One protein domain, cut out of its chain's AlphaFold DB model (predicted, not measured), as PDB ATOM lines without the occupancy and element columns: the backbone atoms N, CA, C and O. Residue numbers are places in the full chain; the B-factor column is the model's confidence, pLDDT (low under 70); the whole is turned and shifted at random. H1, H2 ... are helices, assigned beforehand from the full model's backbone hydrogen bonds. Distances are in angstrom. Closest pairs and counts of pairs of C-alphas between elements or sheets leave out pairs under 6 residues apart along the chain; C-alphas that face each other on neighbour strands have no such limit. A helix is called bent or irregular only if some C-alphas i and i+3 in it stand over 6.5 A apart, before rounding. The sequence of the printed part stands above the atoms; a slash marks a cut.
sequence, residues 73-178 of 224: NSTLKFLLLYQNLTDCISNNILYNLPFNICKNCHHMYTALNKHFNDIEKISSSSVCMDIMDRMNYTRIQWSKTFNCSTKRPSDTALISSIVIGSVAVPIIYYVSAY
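This is residues 73 to 178 of the 224 residues of the protein "OSTM1" of Sepia pharaonis (UniProt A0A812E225). H1, H3 and H4 form a small up-and-down bundle, each running against the one before, with short H2 between H1 and H3; residues 151 to 178 stick out as a long arm ending in H5. The printed part has 106 residues with five named helices, H1 to H5 in order, and no named strand: all helix. It is extended, radius of gyration of the C-alphas 21.6 A, spanning 70 by 40 by 18 A.

H1, residues 73 to 94, runs 31.4 A from C-alpha 73 at (-45.697, 74.904, 98.353). H2, residues 98 to 104, 10.1 A, is irregular: C-alphas 99 and 102 are 7.1 A apart. H3, residues 106 to 122, spans 24.3 A; H4, residues 129 to 145, 22.5 A. H5, residues 156 to 178, runs 33.2 A to C-alpha 178 at (-116.475, 73.088, 97.742).

H1 touches H3, opposite ways at a shallow tilt of 24 degrees; their closest C-alphas, of Leu 85 and Met 108, are 5.3 A apart. H1, with residues 88 to 93 alone, touches H2 in a helical hairpin, closest C-alphas Asn 92 and Ile 101, 6.0 A. H4 is close but not clearly touching H3, closest C-alphas Phe 116 and Met 135, 7.6 A. H5 is apart from H1, H2, H3 and H4. Each O i to N i+4 pair is within hydrogen-bond range in H1, H3 and H4, 17 of 19 in H5, and 1 of 3 in H2, beside 3 of 4 O i to N i+3 pairs.

The farthest C-alphas, Asn 73 and Tyr 178, are 70.8 A apart. The printed part has no cut and no long link. Model pLDDT is under 70 at residues 98 and 150 to 155.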
ATOM      1  N   ASN A  73     -45.272  74.397  97.041       91.00
ATOM      2  CA  ASN A  73     -45.697  74.904  98.353       91.00
ATOM      3  C   ASN A  73     -47.092  74.391  98.751       91.00
ATOM      4  O   ASN A  73     -47.355  74.132  99.926       91.00
ATOM      5  N   SER A  74     -47.984  74.210  97.771       92.06
ATOM      6  CA  SER A  74     -49.325  73.683  98.015       92.06
ATOM      7  C   SER A  74     -49.303  72.204  98.408       92.06
ATOM      8  O   SER A  74     -49.991  71.807  99.352       92.06
ATOM      9  N   THR A  75     -48.465  71.405  97.741       93.69
ATOM     10  CA  THR A  75     -48.247  69.987  98.055       93.69
ATOM     11  C   THR A  75     -47.615  69.822  99.434       93.69
ATOM     12  O   THR A  75     -48.094  69.022 100.231       93.69
ATOM     13  N   LEU A  76     -46.590  70.618  99.760       94.19
ATOM     14  CA  LEU A  76     -45.956  70.610 101.083       94.19
ATOM     15  C   LEU A  76     -46.969  70.917 102.185       94.19
ATOM     16  O   LEU A  76     -47.076  70.175 103.159       94.19
ATOM     17  N   LYS A  77     -47.776  71.966 102.002       96.06
ATOM     18  CA  LYS A  77     -48.827  72.322 102.957       96.06
ATOM     19  C   LYS A  77     -49.876  71.216 103.105       96.06
ATOM     20  O   LYS A  77     -50.304  70.948 104.224       96.06
ATOM     21  N   PHE A  78     -50.268  70.553 102.014       97.62
ATOM     22  CA  PHE A  78     -51.177  69.405 102.076       97.62
ATOM     23  C   PHE A  78     -50.585  68.261 102.909       97.62
ATOM     24  O   PHE A  78     -51.259  67.748 103.798       97.62
ATOM     25  N   LEU A  79     -49.321  67.895 102.667       96.88
ATOM     26  CA  LEU A  79     -48.641  66.822 103.398       96.88
ATOM     27  C   LEU A  79     -48.508  67.132 104.894       96.88
ATOM     28  O   LEU A  79     -48.751  66.249 105.711       96.88
ATOM     29  N   LEU A  80     -48.209  68.383 105.254       97.81
ATOM     30  CA  LEU A  80     -48.164  68.823 106.653       97.81
ATOM     31  C   LEU A  80     -49.536  68.721 107.336       97.81
ATOM     32  O   LEU A  80     -49.646  68.194 108.439       97.81
ATOM     33  N   LEU A  81     -50.605  69.183 106.677       98.38
ATOM     34  CA  LEU A  81     -51.970  69.064 107.208       98.38
ATOM     35  C   LEU A  81     -52.406  67.599 107.346       98.38
ATOM     36  O   LEU A  81     -53.067  67.236 108.319       98.38
ATOM     37  N   TYR A  82     -52.020  66.760 106.385       98.19
ATOM     38  CA  TYR A  82     -52.277  65.325 106.406       98.19
ATOM     39  C   TYR A  82     -51.546  64.637 107.565       98.19
ATOM     40  O   TYR A  82     -52.147  63.827 108.273       98.19
ATOM     41  N   GLN A  83     -50.275  64.981 107.785       98.06
ATOM     42  CA  GLN A  83     -49.487  64.475 108.904       98.06
ATOM     43  C   GLN A  83     -50.129  64.864 110.237       98.06
ATOM     44  O   GLN A  83     -50.442  63.982 111.027       98.06
ATOM     45  N   ASN A  84     -50.460  66.143 110.426       97.94
ATOM     46  CA  ASN A  84     -51.136  66.626 111.631       97.94
ATOM     47  C   ASN A  84     -52.419  65.836 111.943       97.94
ATOM     48  O   ASN A  84     -52.629  65.399 113.075       97.94
ATOM     49  N   LEU A  85     -53.272  65.617 110.935       97.56
ATOM     50  CA  LEU A  85     -54.485  64.814 111.095       97.56
ATOM     51  C   LEU A  85     -54.165  63.366 111.493       97.56
ATOM     52  O   LEU A  85     -54.807  62.819 112.390       97.56
ATOM     53  N   THR A  86     -53.190  62.748 110.829       96.75
ATOM     54  CA  THR A  86     -52.792  61.357 111.083       96.75
ATOM     55  C   THR A  86     -52.224  61.193 112.490       96.75
ATOM     56  O   THR A  86     -52.574  60.233 113.178       96.75
ATOM     57  N   ASP A  87     -51.430  62.156 112.954       96.69
ATOM     58  CA  ASP A  87     -50.872  62.181 114.304       96.69
ATOM     59  C   ASP A  87     -51.989  62.331 115.344       96.69
ATOM     60  O   ASP A  87     -52.041  61.584 116.321       96.69
ATOM     61  N   CYS A  88     -52.958  63.221 115.104       96.00
ATOM     62  CA  CYS A  88     -54.129  63.355 115.969       96.00
ATOM     63  C   CYS A  88     -54.932  62.051 116.066       96.00
ATOM     64  O   CYS A  88     -55.285  61.625 117.170       96.00
ATOM     65  N   ILE A  89     -55.209  61.397 114.933       94.94
ATOM     66  CA  ILE A  89     -55.936  60.121 114.899       94.94
ATOM     67  C   ILE A  89     -55.154  59.052 115.666       94.94
ATOM     68  O   ILE A  89     -55.716  58.399 116.545       94.94
ATOM     69  N   SER A  90     -53.857  58.915 115.387       94.25
ATOM     70  CA  SER A  90     -52.988  57.908 116.006       94.25
ATOM     71  C   SER A  90     -52.907  58.085 117.521       94.25
ATOM     72  O   SER A  90     -53.060  57.113 118.259       94.25
ATOM     73  N   ASN A  91     -52.773  59.324 117.997       92.94
ATOM     74  CA  ASN A  91     -52.774  59.629 119.425       92.94
ATOM     75  C   ASN A  91     -54.100  59.224 120.090       92.94
ATOM     76  O   ASN A  91     -54.098  58.587 121.138       92.94
ATOM     77  N   ASN A  92     -55.247  59.524 119.474       91.00
ATOM     78  CA  ASN A  92     -56.547  59.143 120.040       91.00
ATOM     79  C   ASN A  92     -56.779  57.621 120.037       91.00
ATOM     80  O   ASN A  92     -57.433  57.111 120.947       91.00
ATOM     81  N   ILE A  93     -56.233  56.895 119.056       89.19
ATOM     82  CA  ILE A  93     -56.250  55.424 119.041       89.19
ATOM     83  C   ILE A  93     -55.389  54.873 120.183       89.19
ATOM     84  O   ILE A  93     -55.851  54.003 120.919       89.19
ATOM     85  N   LEU A  94     -54.178  55.407 120.378       87.44
ATOM     86  CA  LEU A  94     -53.245  54.957 121.418       87.44
ATOM     87  C   LEU A  94     -53.824  55.102 122.832       87.44
ATOM     88  O   LEU A  94     -53.683  54.200 123.652       87.44
ATOM     89  N   TYR A  95     -54.519  56.208 123.109       83.69
ATOM     90  CA  TYR A  95     -55.172  56.439 124.403       83.69
ATOM     91  C   TYR A  95     -56.538  55.743 124.543       83.69
ATOM     92  O   TYR A  95     -57.246  55.983 125.518       83.69
ATOM     93  N   ASN A  96     -56.917  54.886 123.588       76.31
ATOM     94  CA  ASN A  96     -58.195  54.173 123.549       76.31
ATOM     95  C   ASN A  96     -59.416  55.113 123.667       76.31
ATOM     96  O   ASN A  96     -60.400  54.814 124.345       76.31
ATOM     97  N   LEU A  97     -59.358  56.262 122.979       75.75
ATOM     98  CA  LEU A  97     -60.424  57.270 122.902       75.75
ATOM     99  C   LEU A  97     -61.059  57.343 121.492       75.75
ATOM    100  O   LEU A  97     -61.192  58.441 120.939       75.75
ATOM    101  N   PRO A  98     -61.494  56.221 120.879       69.56
ATOM    102  CA  PRO A  98     -61.962  56.216 119.492       69.56
ATOM    103  C   PRO A  98     -63.210  57.087 119.282       69.56
ATOM    104  O   PRO A  98     -63.338  57.749 118.255       69.56
ATOM    105  N   PHE A  99     -64.088  57.176 120.288       71.62
ATOM    106  CA  PHE A  99     -65.298  58.006 120.240       71.62
ATOM    107  C   PHE A  99     -65.013  59.514 120.182       71.62
ATOM    108  O   PHE A  99     -65.875  60.288 119.771       71.62
ATOM    109  N   ASN A 100     -63.803  59.944 120.556       84.81
ATOM    110  CA  ASN A 100     -63.421  61.353 120.567       84.81
ATOM    111  C   ASN A 100     -62.622  61.779 119.329       84.81
ATOM    112  O   ASN A 100     -62.393  62.977 119.168       84.81
ATOM    113  N   ILE A 101     -62.250  60.857 118.426       91.38
ATOM    114  CA  ILE A 101     -61.478  61.170 117.205       91.38
ATOM    115  C   ILE A 101     -62.175  62.262 116.391       91.38
ATOM    116  O   ILE A 101     -61.554  63.264 116.036       91.38
ATOM    117  N   CYS A 102     -63.481  62.107 116.157       91.00
ATOM    118  CA  CYS A 102     -64.254  63.058 115.366       91.00
ATOM    119  C   CYS A 102     -64.218  64.459 115.964       91.00
ATOM    120  O   CYS A 102     -64.072  65.419 115.223       91.00
ATOM    121  N   LYS A 103     -64.328  64.575 117.293       91.38
ATOM    122  CA  LYS A 103     -64.340  65.854 118.011       91.38
ATOM    123  C   LYS A 103     -62.945  66.472 118.079       91.38
ATOM    124  O   LYS A 103     -62.772  67.639 117.739       91.38
ATOM    125  N   ASN A 104     -61.951  65.684 118.479       92.75
ATOM    126  CA  ASN A 104     -60.591  66.150 118.736       92.75
ATOM    127  C   ASN A 104     -59.867  66.519 117.435       92.75
ATOM    128  O   ASN A 104     -59.213  67.559 117.355       92.75
ATOM    129  N   CYS A 105     -60.048  65.717 116.386       95.75
ATOM    130  CA  CYS A 105     -59.366  65.898 115.107       95.75
ATOM    131  C   CYS A 105     -60.207  66.662 114.065       95.75
ATOM    132  O   CYS A 105     -59.733  66.879 112.948       95.75
ATOM    133  N   HIS A 106     -61.422  67.121 114.414       94.44
ATOM    134  CA  HIS A 106     -62.337  67.815 113.491       94.44
ATOM    135  C   HIS A 106     -61.676  68.999 112.777       94.44
ATOM    136  O   HIS A 106     -61.804  69.171 111.564       94.44
ATOM    137  N   HIS A 107     -60.980  69.840 113.545       95.38
ATOM    138  CA  HIS A 107     -60.379  71.065 113.030       95.38
ATOM    139  C   HIS A 107     -59.260  70.759 112.023       95.38
ATOM    140  O   HIS A 107     -59.188  71.406 110.978       95.38
ATOM    141  N   MET A 108     -58.451  69.726 112.284       97.62
ATOM    142  CA  MET A 108     -57.390  69.271 111.379       97.62
ATOM    143  C   MET A 108     -57.965  68.685 110.093       97.62
ATOM    144  O   MET A 108     -57.530  69.055 109.005       97.62
ATOM    145  N   TYR A 109     -58.994  67.839 110.205       96.75
ATOM    146  CA  TYR A 109     -59.700  67.299 109.044       96.75
ATOM    147  C   TYR A 109     -60.307  68.417 108.187       96.75
ATOM    148  O   TYR A 109     -60.153  68.426 106.966       96.75
ATOM    149  N   THR A 110     -60.945  69.402 108.822       96.12
ATOM    150  CA  THR A 110     -61.554  70.545 108.128       96.12
ATOM    151  C   THR A 110     -60.501  71.398 107.422       96.12
ATOM    152  O   THR A 110     -60.707  71.793 106.276       96.12
ATOM    153  N   ALA A 111     -59.359  71.654 108.067       97.69
ATOM    154  CA  ALA A 111     -58.249  72.396 107.470       97.69
ATOM    155  C   ALA A 111     -57.654  71.661 106.257       97.69
ATOM    156  O   ALA A 111     -57.449  72.282 105.212       97.69
ATOM    157  N   LEU A 112     -57.443  70.345 106.368       98.25
ATOM    158  CA  LEU A 112     -56.990  69.496 105.264       98.25
ATOM    159  C   LEU A 112     -57.987  69.510 104.098       98.25
ATOM    160  O   LEU A 112     -57.597  69.771 102.963       98.25
ATOM    161  N   ASN A 113     -59.275  69.289 104.376       97.06
ATOM    162  CA  ASN A 113     -60.321  69.260 103.351       97.06
ATOM    163  C   ASN A 113     -60.484  70.619 102.661       97.06
ATOM    164  O   ASN A 113     -60.654  70.672 101.447       97.06
ATOM    165  N   LYS A 114     -60.383  71.725 103.410       97.56
ATOM    166  CA  LYS A 114     -60.404  73.075 102.838       97.56
ATOM    167  C   LYS A 114     -59.227  73.292 101.888       97.56
ATOM    168  O   LYS A 114     -59.442  73.701 100.754       97.56
ATOM    169  N   HIS A 115     -58.008  72.973 102.326       97.69
ATOM    170  CA  HIS A 115     -56.811  73.129 101.495       97.69
ATOM    171  C   HIS A 115     -56.856  72.235 100.246       97.69
ATOM    172  O   HIS A 115     -56.464  72.670  99.169       97.69
ATOM    173  N   PHE A 116     -57.395  71.017 100.354       97.25
ATOM    174  CA  PHE A 116     -57.646  70.156  99.196       97.25
ATOM    175  C   PHE A 116     -58.624  70.793  98.196       97.25
ATOM    176  O   PHE A 116     -58.331  70.827  97.005       97.25
ATOM    177  N   ASN A 117     -59.749  71.342  98.665       96.31
ATOM    178  CA  ASN A 117     -60.717  72.011  97.791       96.31
ATOM    179  C   ASN A 117     -60.102  73.240  97.095       96.31
ATOM    180  O   ASN A 117     -60.405  73.515  95.935       96.31
ATOM    181  N   ASP A 118     -59.212  73.965  97.780       95.56
ATOM    182  CA  ASP A 118     -58.466  75.075  97.182       95.56
ATOM    183  C   ASP A 118     -57.537  74.572  96.058       95.56
ATOM    184  O   ASP A 118     -57.502  75.167  94.978       95.56
ATOM    185  N   ILE A 119     -56.836  73.447  96.261       94.69
ATOM    186  CA  ILE A 119     -56.018  72.795  95.221       94.69
ATOM    187  C   ILE A 119     -56.881  72.369  94.030       94.69
ATOM    188  O   ILE A 119     -56.521  72.644  92.885       94.69
ATOM    189  N   GLU A 120     -58.014  71.716  94.279       94.12
ATOM    190  CA  GLU A 120     -58.943  71.248  93.245       94.12
ATOM    191  C   GLU A 120     -59.468  72.407  92.392       94.12
ATOM    192  O   GLU A 120     -59.468  72.328  91.162       94.12
ATOM    193  N   LYS A 121     -59.813  73.530  93.033       93.38
ATOM    194  CA  LYS A 121     -60.257  74.749  92.353       93.38
ATOM    195  C   LYS A 121     -59.155  75.365  91.491       93.38
ATOM    196  O   LYS A 121     -59.413  75.736  90.350       93.38
ATOM    197  N   ILE A 122     -57.933  75.479  92.016       89.12
ATOM    198  CA  ILE A 122     -56.800  76.078  91.288       89.12
ATOM    199  C   ILE A 122     -56.379  75.204  90.100       89.12
ATOM    200  O   ILE A 122     -56.025  75.721  89.044       89.12
ATOM    201  N   SER A 123     -56.433  73.883  90.261       87.12
ATOM    202  CA  SER A 123     -56.029  72.917  89.233       87.12
ATOM    203  C   SER A 123     -57.145  72.552  88.252       87.12
ATOM    204  O   SER A 123     -56.915  71.725  87.374       87.12
ATOM    205  N   SER A 124     -58.343  73.142  88.353       87.75
ATOM    206  CA  SER A 124     -59.497  72.770  87.514       87.75
ATOM    207  C   SER A 124     -59.737  71.250  87.504       87.75
ATOM    208  O   SER A 124     -59.859  70.636  86.447       87.75
ATOM    209  N   SER A 125     -59.712  70.633  88.690       83.88
ATOM    210  CA  SER A 125     -59.846  69.181  88.906       83.88
ATOM    211  C   SER A 125     -58.700  68.299  88.386       83.88
ATOM    212  O   SER A 125     -58.750  67.084  88.556       83.88
ATOM    213  N   SER A 126     -57.621  68.868  87.841       91.19
ATOM    214  CA  SER A 126     -56.397  68.130  87.484       91.19
ATOM    215  C   SER A 126     -55.445  67.965  88.679       91.19
ATOM    216  O   SER A 126     -54.253  68.252  88.614       91.19
ATOM    217  N   VAL A 127     -55.962  67.546  89.832       93.75
ATOM    218  CA  VAL A 127     -55.144  67.385  91.042       93.75
ATOM    219  C   VAL A 127     -54.157  66.231  90.852       93.75
ATOM    220  O   VAL A 127     -54.500  65.189  90.297       93.75
ATOM    221  N   CYS A 128     -52.928  66.405  91.342       94.12
ATOM    222  CA  CYS A 128     -51.929  65.340  91.354       94.12
ATOM    223  C   CYS A 128     -52.465  64.082  92.062       94.12
ATOM    224  O   CYS A 128     -53.018  64.173  93.163       94.12
ATOM    225  N   MET A 129     -52.277  62.915  91.443       95.56
ATOM    226  CA  MET A 129     -52.882  61.654  91.887       95.56
ATOM    227  C   MET A 129     -52.516  61.283  93.333       95.56
ATOM    228  O   MET A 129     -53.399  60.918  94.100       95.56
ATOM    229  N   ASP A 130     -51.276  61.523  93.771       94.44
ATOM    230  CA  ASP A 130     -50.856  61.279  95.162       94.44
ATOM    231  C   ASP A 130     -51.682  62.070  96.197       94.44
ATOM    232  O   ASP A 130     -51.969  61.578  97.292       94.44
ATOM    233  N   ILE A 131     -52.060  63.310  95.870       96.56
ATOM    234  CA  ILE A 131     -52.902  64.155  96.730       96.56
ATOM    235  C   ILE A 131     -54.344  63.636  96.704       96.56
ATOM    236  O   ILE A 131     -54.972  63.524  97.761       96.56
ATOM    237  N   MET A 132     -54.852  63.295  95.514       96.31
ATOM    238  CA  MET A 132     -56.191  62.722  95.331       96.31
ATOM    239  C   MET A 132     -56.370  61.439  96.135       96.31
ATOM    240  O   MET A 132     -57.333  61.321  96.891       96.31
ATOM    241  N   ASP A 133     -55.433  60.505  96.023       97.06
ATOM    242  CA  ASP A 133     -55.512  59.197  96.665       97.06
ATOM    243  C   ASP A 133     -55.458  59.316  98.183       97.06
ATOM    244  O   ASP A 133     -56.289  58.733  98.885       97.06
ATOM    245  N   ARG A 134     -54.547  60.147  98.704       97.56
ATOM    246  CA  ARG A 134     -54.481  60.438 100.141       97.56
ATOM    247  C   ARG A 134     -55.785  61.040 100.637       97.56
ATOM    248  O   ARG A 134     -56.313  60.573 101.641       97.56
ATOM    249  N   MET A 135     -56.337  62.028  99.934       97.12
ATOM    250  CA  MET A 135     -57.581  62.663 100.363       97.12
ATOM    251  C   MET A 135     -58.779  61.710 100.273       97.12
ATOM    252  O   MET A 135     -59.615  61.688 101.179       97.12
ATOM    253  N   ASN A 136     -58.861  60.896  99.220       96.88
ATOM    254  CA  ASN A 136     -59.901  59.882  99.058       96.88
ATOM    255  C   ASN A 136     -59.845  58.856 100.187       96.88
ATOM    256  O   ASN A 136     -60.861  58.593 100.835       96.88
ATOM    257  N   TYR A 137     -58.653  58.340 100.483       96.88
ATOM    258  CA  TYR A 137     -58.441  57.441 101.607       96.88
ATOM    259  C   TYR A 137     -58.831  58.102 102.934       96.88
ATOM    260  O   TYR A 137     -59.610  57.532 103.697       96.88
ATOM    261  N   THR A 138     -58.388  59.337 103.188       96.62
ATOM    262  CA  THR A 138     -58.758  60.092 104.391       96.62
ATOM    263  C   THR A 138     -60.270  60.272 104.518       96.62
ATOM    264  O   THR A 138     -60.809  60.083 105.604       96.62
ATOM    265  N   ARG A 139     -60.987  60.600 103.437       96.06
ATOM    266  CA  ARG A 139     -62.454  60.742 103.449       96.06
ATOM    267  C   ARG A 139     -63.149  59.420 103.760       96.06
ATOM    268  O   ARG A 139     -64.110  59.414 104.533       96.06
ATOM    269  N   ILE A 140     -62.662  58.310 103.206       95.12
ATOM    270  CA  ILE A 140     -63.173  56.967 103.507       95.12
ATOM    271  C   ILE A 140     -62.947  56.637 104.984       95.12
ATOM    272  O   ILE A 140     -63.898  56.257 105.661       95.12
ATOM    273  N   GLN A 141     -61.738  56.845 105.503       94.44
ATOM    274  CA  GLN A 141     -61.426  56.598 106.912       94.44
ATOM    275  C   GLN A 141     -62.287  57.464 107.839       94.44
ATOM    276  O   GLN A 141     -62.923  56.960 108.761       94.44
ATOM    277  N   TRP A 142     -62.383  58.760 107.548       94.25
ATOM    278  CA  TRP A 142     -63.171  59.707 108.334       94.25
ATOM    279  C   TRP A 142     -64.655  59.330 108.392       94.25
ATOM    280  O   TRP A 142     -65.251  59.303 109.465       94.25
ATOM    281  N   SER A 143     -65.257  59.017 107.242       92.19
ATOM    282  CA  SER A 143     -66.700  58.765 107.144       92.19
ATOM    283  C   SER A 143     -67.108  57.335 107.485       92.19
ATOM    284  O   SER A 143     -68.127  57.155 108.141       92.19
ATOM    285  N   LYS A 144     -66.355  56.321 107.047       91.00
ATOM    286  CA  LYS A 144     -66.739  54.908 107.186       91.00
ATOM    287  C   LYS A 144     -66.088  54.236 108.387       91.00
ATOM    288  O   LYS A 144     -66.774  53.512 109.096       91.00
ATOM    289  N   THR A 145     -64.799  54.476 108.622       90.62
ATOM    290  CA  THR A 145     -64.083  53.830 109.733       90.62
ATOM    291  C   THR A 145     -64.431  54.485 111.062       90.62
ATOM    292  O   THR A 145     -64.794  53.802 112.012       90.62
ATOM    293  N   PHE A 146     -64.364  55.817 111.131       90.31
ATOM    294  CA  PHE A 146     -64.611  56.559 112.372       90.31
ATOM    295  C   PHE A 146     -66.046  57.083 112.507       90.31
ATOM    296  O   PHE A 146     -66.400  57.634 113.544       90.31
ATOM    297  N   ASN A 147     -66.878  56.919 111.471       89.44
ATOM    298  CA  ASN A 147     -68.256  57.414 111.430       89.44
ATOM    299  C   ASN A 147     -68.383  58.916 111.765       89.44
ATOM    300  O   ASN A 147     -69.387  59.370 112.314       89.44
ATOM    301  N   CYS A 148     -67.363  59.704 111.413       88.38
ATOM    302  CA  CYS A 148     -67.284  61.140 111.686       88.38
ATOM    303  C   CYS A 148     -68.014  61.994 110.644       88.38
ATOM    304  O   CYS A 148     -67.792  63.205 110.572       88.38
ATOM    305  N   SER A 149     -68.863  61.384 109.810       79.56
ATOM    306  CA  SER A 149     -69.715  62.139 108.896       79.56
ATOM    307  C   SER A 149     -70.535  63.130 109.705       79.56
ATOM    308  O   SER A 149     -71.285  62.752 110.608       79.56
ATOM    309  N   THR A 150     -70.400  64.409 109.362       65.06
ATOM    310  CA  THR A 150     -71.307  65.438 109.841       65.06
ATOM    311  C   THR A 150     -72.705  65.009 109.421       65.06
ATOM    312  O   THR A 150     -73.076  65.080 108.249       65.06
ATOM    313  N   LYS A 151     -73.511  64.544 110.382       56.41
ATOM    314  CA  LYS A 151     -74.956  64.654 110.226       56.41
ATOM    315  C   LYS A 151     -75.168  66.143 109.980       56.41
ATOM    316  O   LYS A 151     -74.920  66.936 110.889       56.41
ATOM    317  N   ARG A 152     -75.497  66.534 108.740       54.84
ATOM    318  CA  ARG A 152     -75.978  67.895 108.476       54.84
ATOM    319  C   ARG A 152     -76.989  68.200 109.586       54.84
ATOM    320  O   ARG A 152     -77.781  67.293 109.882       54.84
ATOM    321  N   PRO A 153     -76.936  69.378 110.240       55.69
ATOM    322  CA  PRO A 153     -78.004  69.764 111.154       55.69
ATOM    323  C   PRO A 153     -79.307  69.461 110.429       55.69
ATOM    324  O   PRO A 153     -79.418  69.736 109.236       55.69
ATOM    325  N   SER A 154     -80.175  68.695 111.083       57.34
ATOM    326  CA  SER A 154     -81.290  68.032 110.428       57.34
ATOM    327  C   SER A 154     -82.263  69.080 109.898       57.34
ATOM    328  O   SER A 154     -83.252  69.407 110.553       57.34
ATOM    329  N   ASP A 155     -82.021  69.545 108.675       66.38
ATOM    330  CA  ASP A 155     -82.959  70.340 107.887       66.38
ATOM    331  C   ASP A 155     -84.225  69.528 107.594       66.38
ATOM    332  O   ASP A 155     -85.167  70.043 107.016       66.38
ATOM    333  N   THR A 156     -84.294  68.271 108.046       76.06
ATOM    334  CA  THR A 156     -85.486  67.431 108.125       76.06
ATOM    335  C   THR A 156     -86.710  68.198 108.611       76.06
ATOM    336  O   THR A 156     -87.778  68.014 108.043       76.06
ATOM    337  N   ALA A 157     -86.582  69.075 109.613       79.31
ATOM    338  CA  ALA A 157     -87.715  69.871 110.091       79.31
ATOM    339  C   ALA A 157     -88.189  70.900 109.046       79.31
ATOM    340  O   ALA A 157     -89.387  71.036 108.809       79.31
ATOM    341  N   LEU A 158     -87.244  71.577 108.390       86.00
ATOM    342  CA  LEU A 158     -87.492  72.581 107.351       86.00
ATOM    343  C   LEU A 158     -88.019  71.944 106.056       86.00
ATOM    344  O   LEU A 158     -88.969  72.420 105.449       86.00
ATOM    345  N   ILE A 159     -87.436  70.819 105.654       87.56
ATOM    346  CA  ILE A 159     -87.864  70.037 104.495       87.56
ATOM    347  C   ILE A 159     -89.259  69.460 104.752       87.56
ATOM    348  O   ILE A 159     -90.129  69.560 103.891       87.56
ATOM    349  N   SER A 160     -89.504  68.914 105.946       87.88
ATOM    350  CA  SER A 160     -90.816  68.382 106.330       87.88
ATOM    351  C   SER A 160     -91.898  69.462 106.293       87.88
ATOM    352  O   SER A 160     -92.962  69.240 105.717       87.88
ATOM    353  N   SER A 161     -91.624  70.659 106.824       90.06
ATOM    354  CA  SER A 161     -92.608  71.746 106.822       90.06
ATOM    355  C   SER A 161     -92.959  72.222 105.410       90.06
ATOM    356  O   SER A 161     -94.138  72.419 105.115       90.06
ATOM    357  N   ILE A 162     -91.972  72.330 104.513       94.38
ATOM    358  CA  ILE A 162     -92.197  72.686 103.104       94.38
ATOM    359  C   ILE A 162     -93.053  71.622 102.407       94.38
ATOM    360  O   ILE A 162     -94.023  71.957 101.726       94.38
ATOM    361  N   VAL A 163     -92.737  70.339 102.605       96.12
ATOM    362  CA  VAL A 163     -93.471  69.228 101.982       96.12
ATOM    363  C   VAL A 163     -94.917  69.188 102.474       96.12
ATOM    364  O   VAL A 163     -95.838  69.187 101.659       96.12
ATOM    365  N   ILE A 164     -95.140  69.231 103.790       95.44
ATOM    366  CA  ILE A 164     -96.487  69.214 104.377       95.44
ATOM    367  C   ILE A 164     -97.292  70.435 103.921       95.44
ATOM    368  O   ILE A 164     -98.443  70.291 103.507       95.44
ATOM    369  N   GLY A 165     -96.687  71.627 103.935       94.38
ATOM    370  CA  GLY A 165     -97.328  72.854 103.465       94.38
ATOM    371  C   GLY A 165     -97.760  72.756 102.003       94.38
ATOM    372  O   GLY A 165     -98.902  73.079 101.678       94.38
ATOM    373  N   SER A 166     -96.891  72.230 101.135       95.12
ATOM    374  CA  SER A 166     -97.179  72.079  99.703       95.12
ATOM    375  C   SER A 166     -98.372  71.158  99.414       95.12
ATOM    376  O   SER A 166     -99.110  71.399  98.463       95.12
ATOM    377  N   VAL A 167     -98.610  70.151 100.262       95.69
ATOM    378  CA  VAL A 167     -99.741  69.217 100.147       95.69
ATOM    379  C   VAL A 167    -101.009  69.777 100.797       95.69
ATOM    380  O   VAL A 167    -102.108  69.585 100.277       95.69
ATOM    381  N   ALA A 168    -100.889  70.504 101.908       94.38
ATOM    382  CA  ALA A 168    -102.039  71.060 102.621       94.38
ATOM    383  C   ALA A 168    -102.735  72.190 101.841       94.38
ATOM    384  O   ALA A 168    -103.964  72.263 101.832       94.38
ATOM    385  N   VAL A 169    -101.972  73.046 101.156       95.94
ATOM    386  CA  VAL A 169    -102.500  74.184 100.381       95.94
ATOM    387  C   VAL A 169    -103.554  73.772  99.336       95.94
ATOM    388  O   VAL A 169    -104.657  74.326  99.386       95.94
ATOM    389  N   PRO A 170    -103.310  72.807  98.425       94.62
ATOM    390  CA  PRO A 170    -104.318  72.401  97.446       94.62
ATOM    391  C   PRO A 170    -105.542  71.736  98.092       94.62
ATOM    392  O   PRO A 170    -106.658  71.927  97.612       94.62
ATOM    393  N   ILE A 171    -105.369  71.015  99.206       94.19
ATOM    394  CA  ILE A 171    -106.481  70.398  99.946       94.19
ATOM    395  C   ILE A 171    -107.393  71.478 100.534       94.19
ATOM    396  O   ILE A 171    -108.606  71.445 100.330       94.19
ATOM    397  N   ILE A 172    -106.817  72.464 101.226       94.12
ATOM    398  CA  ILE A 172    -107.567  73.580 101.820       94.12
ATOM    399  C   ILE A 172    -108.265  74.389 100.726       94.12
ATOM    400  O   ILE A 172    -109.445  74.725 100.862       94.12
ATOM    401  N   TYR A 173    -107.576  74.652  99.613       95.19
ATOM    402  CA  TYR A 173    -108.165  75.325  98.460       95.19
ATOM    403  C   TYR A 173    -109.389  74.564  97.933       95.19
ATOM    404  O   TYR A 173    -110.469  75.142  97.818       95.19
ATOM    405  N   TYR A 174    -109.273  73.254  97.707       95.19
ATOM    406  CA  TYR A 174    -110.378  72.444  97.196       95.19
ATOM    407  C   TYR A 174    -111.564  72.380  98.170       95.19
ATOM    408  O   TYR A 174    -112.717  72.548  97.768       95.19
ATOM    409  N   VAL A 175    -111.298  72.207  99.468       92.44
ATOM    410  CA  VAL A 175    -112.338  72.200 100.510       92.44
ATOM    411  C   VAL A 175    -113.049  73.553 100.583       92.44
ATOM    412  O   VAL A 175    -114.279  73.597 100.629       92.44
ATOM    413  N   SER A 176    -112.308  74.663 100.542       89.81
ATOM    414  CA  SER A 176    -112.891  76.010 100.588       89.81
ATOM    415  C   SER A 176    -113.748  76.316  99.355       89.81
ATOM    416  O   SER A 176    -114.856  76.846  99.491       89.81
ATOM    417  N   ALA A 177    -113.308  75.900  98.164       90.19
ATOM    418  CA  ALA A 177    -114.086  76.004  96.933       90.19
ATOM    419  C   ALA A 177    -115.373  75.159  96.998       90.19
ATOM    420  O   ALA A 177    -116.449  75.608  96.590       90.19
ATOM    421  N   TYR A 178    -115.310  73.957  97.572       90.00
ATOM    422  CA  TYR A 178    -116.475  73.088  97.742       90.00
ATOM    423  C   TYR A 178    -117.505  73.648  98.738       90.00
ATOM    424  O   TYR A 178    -118.704  73.656  98.458       90.00
TER     425      TYR A 178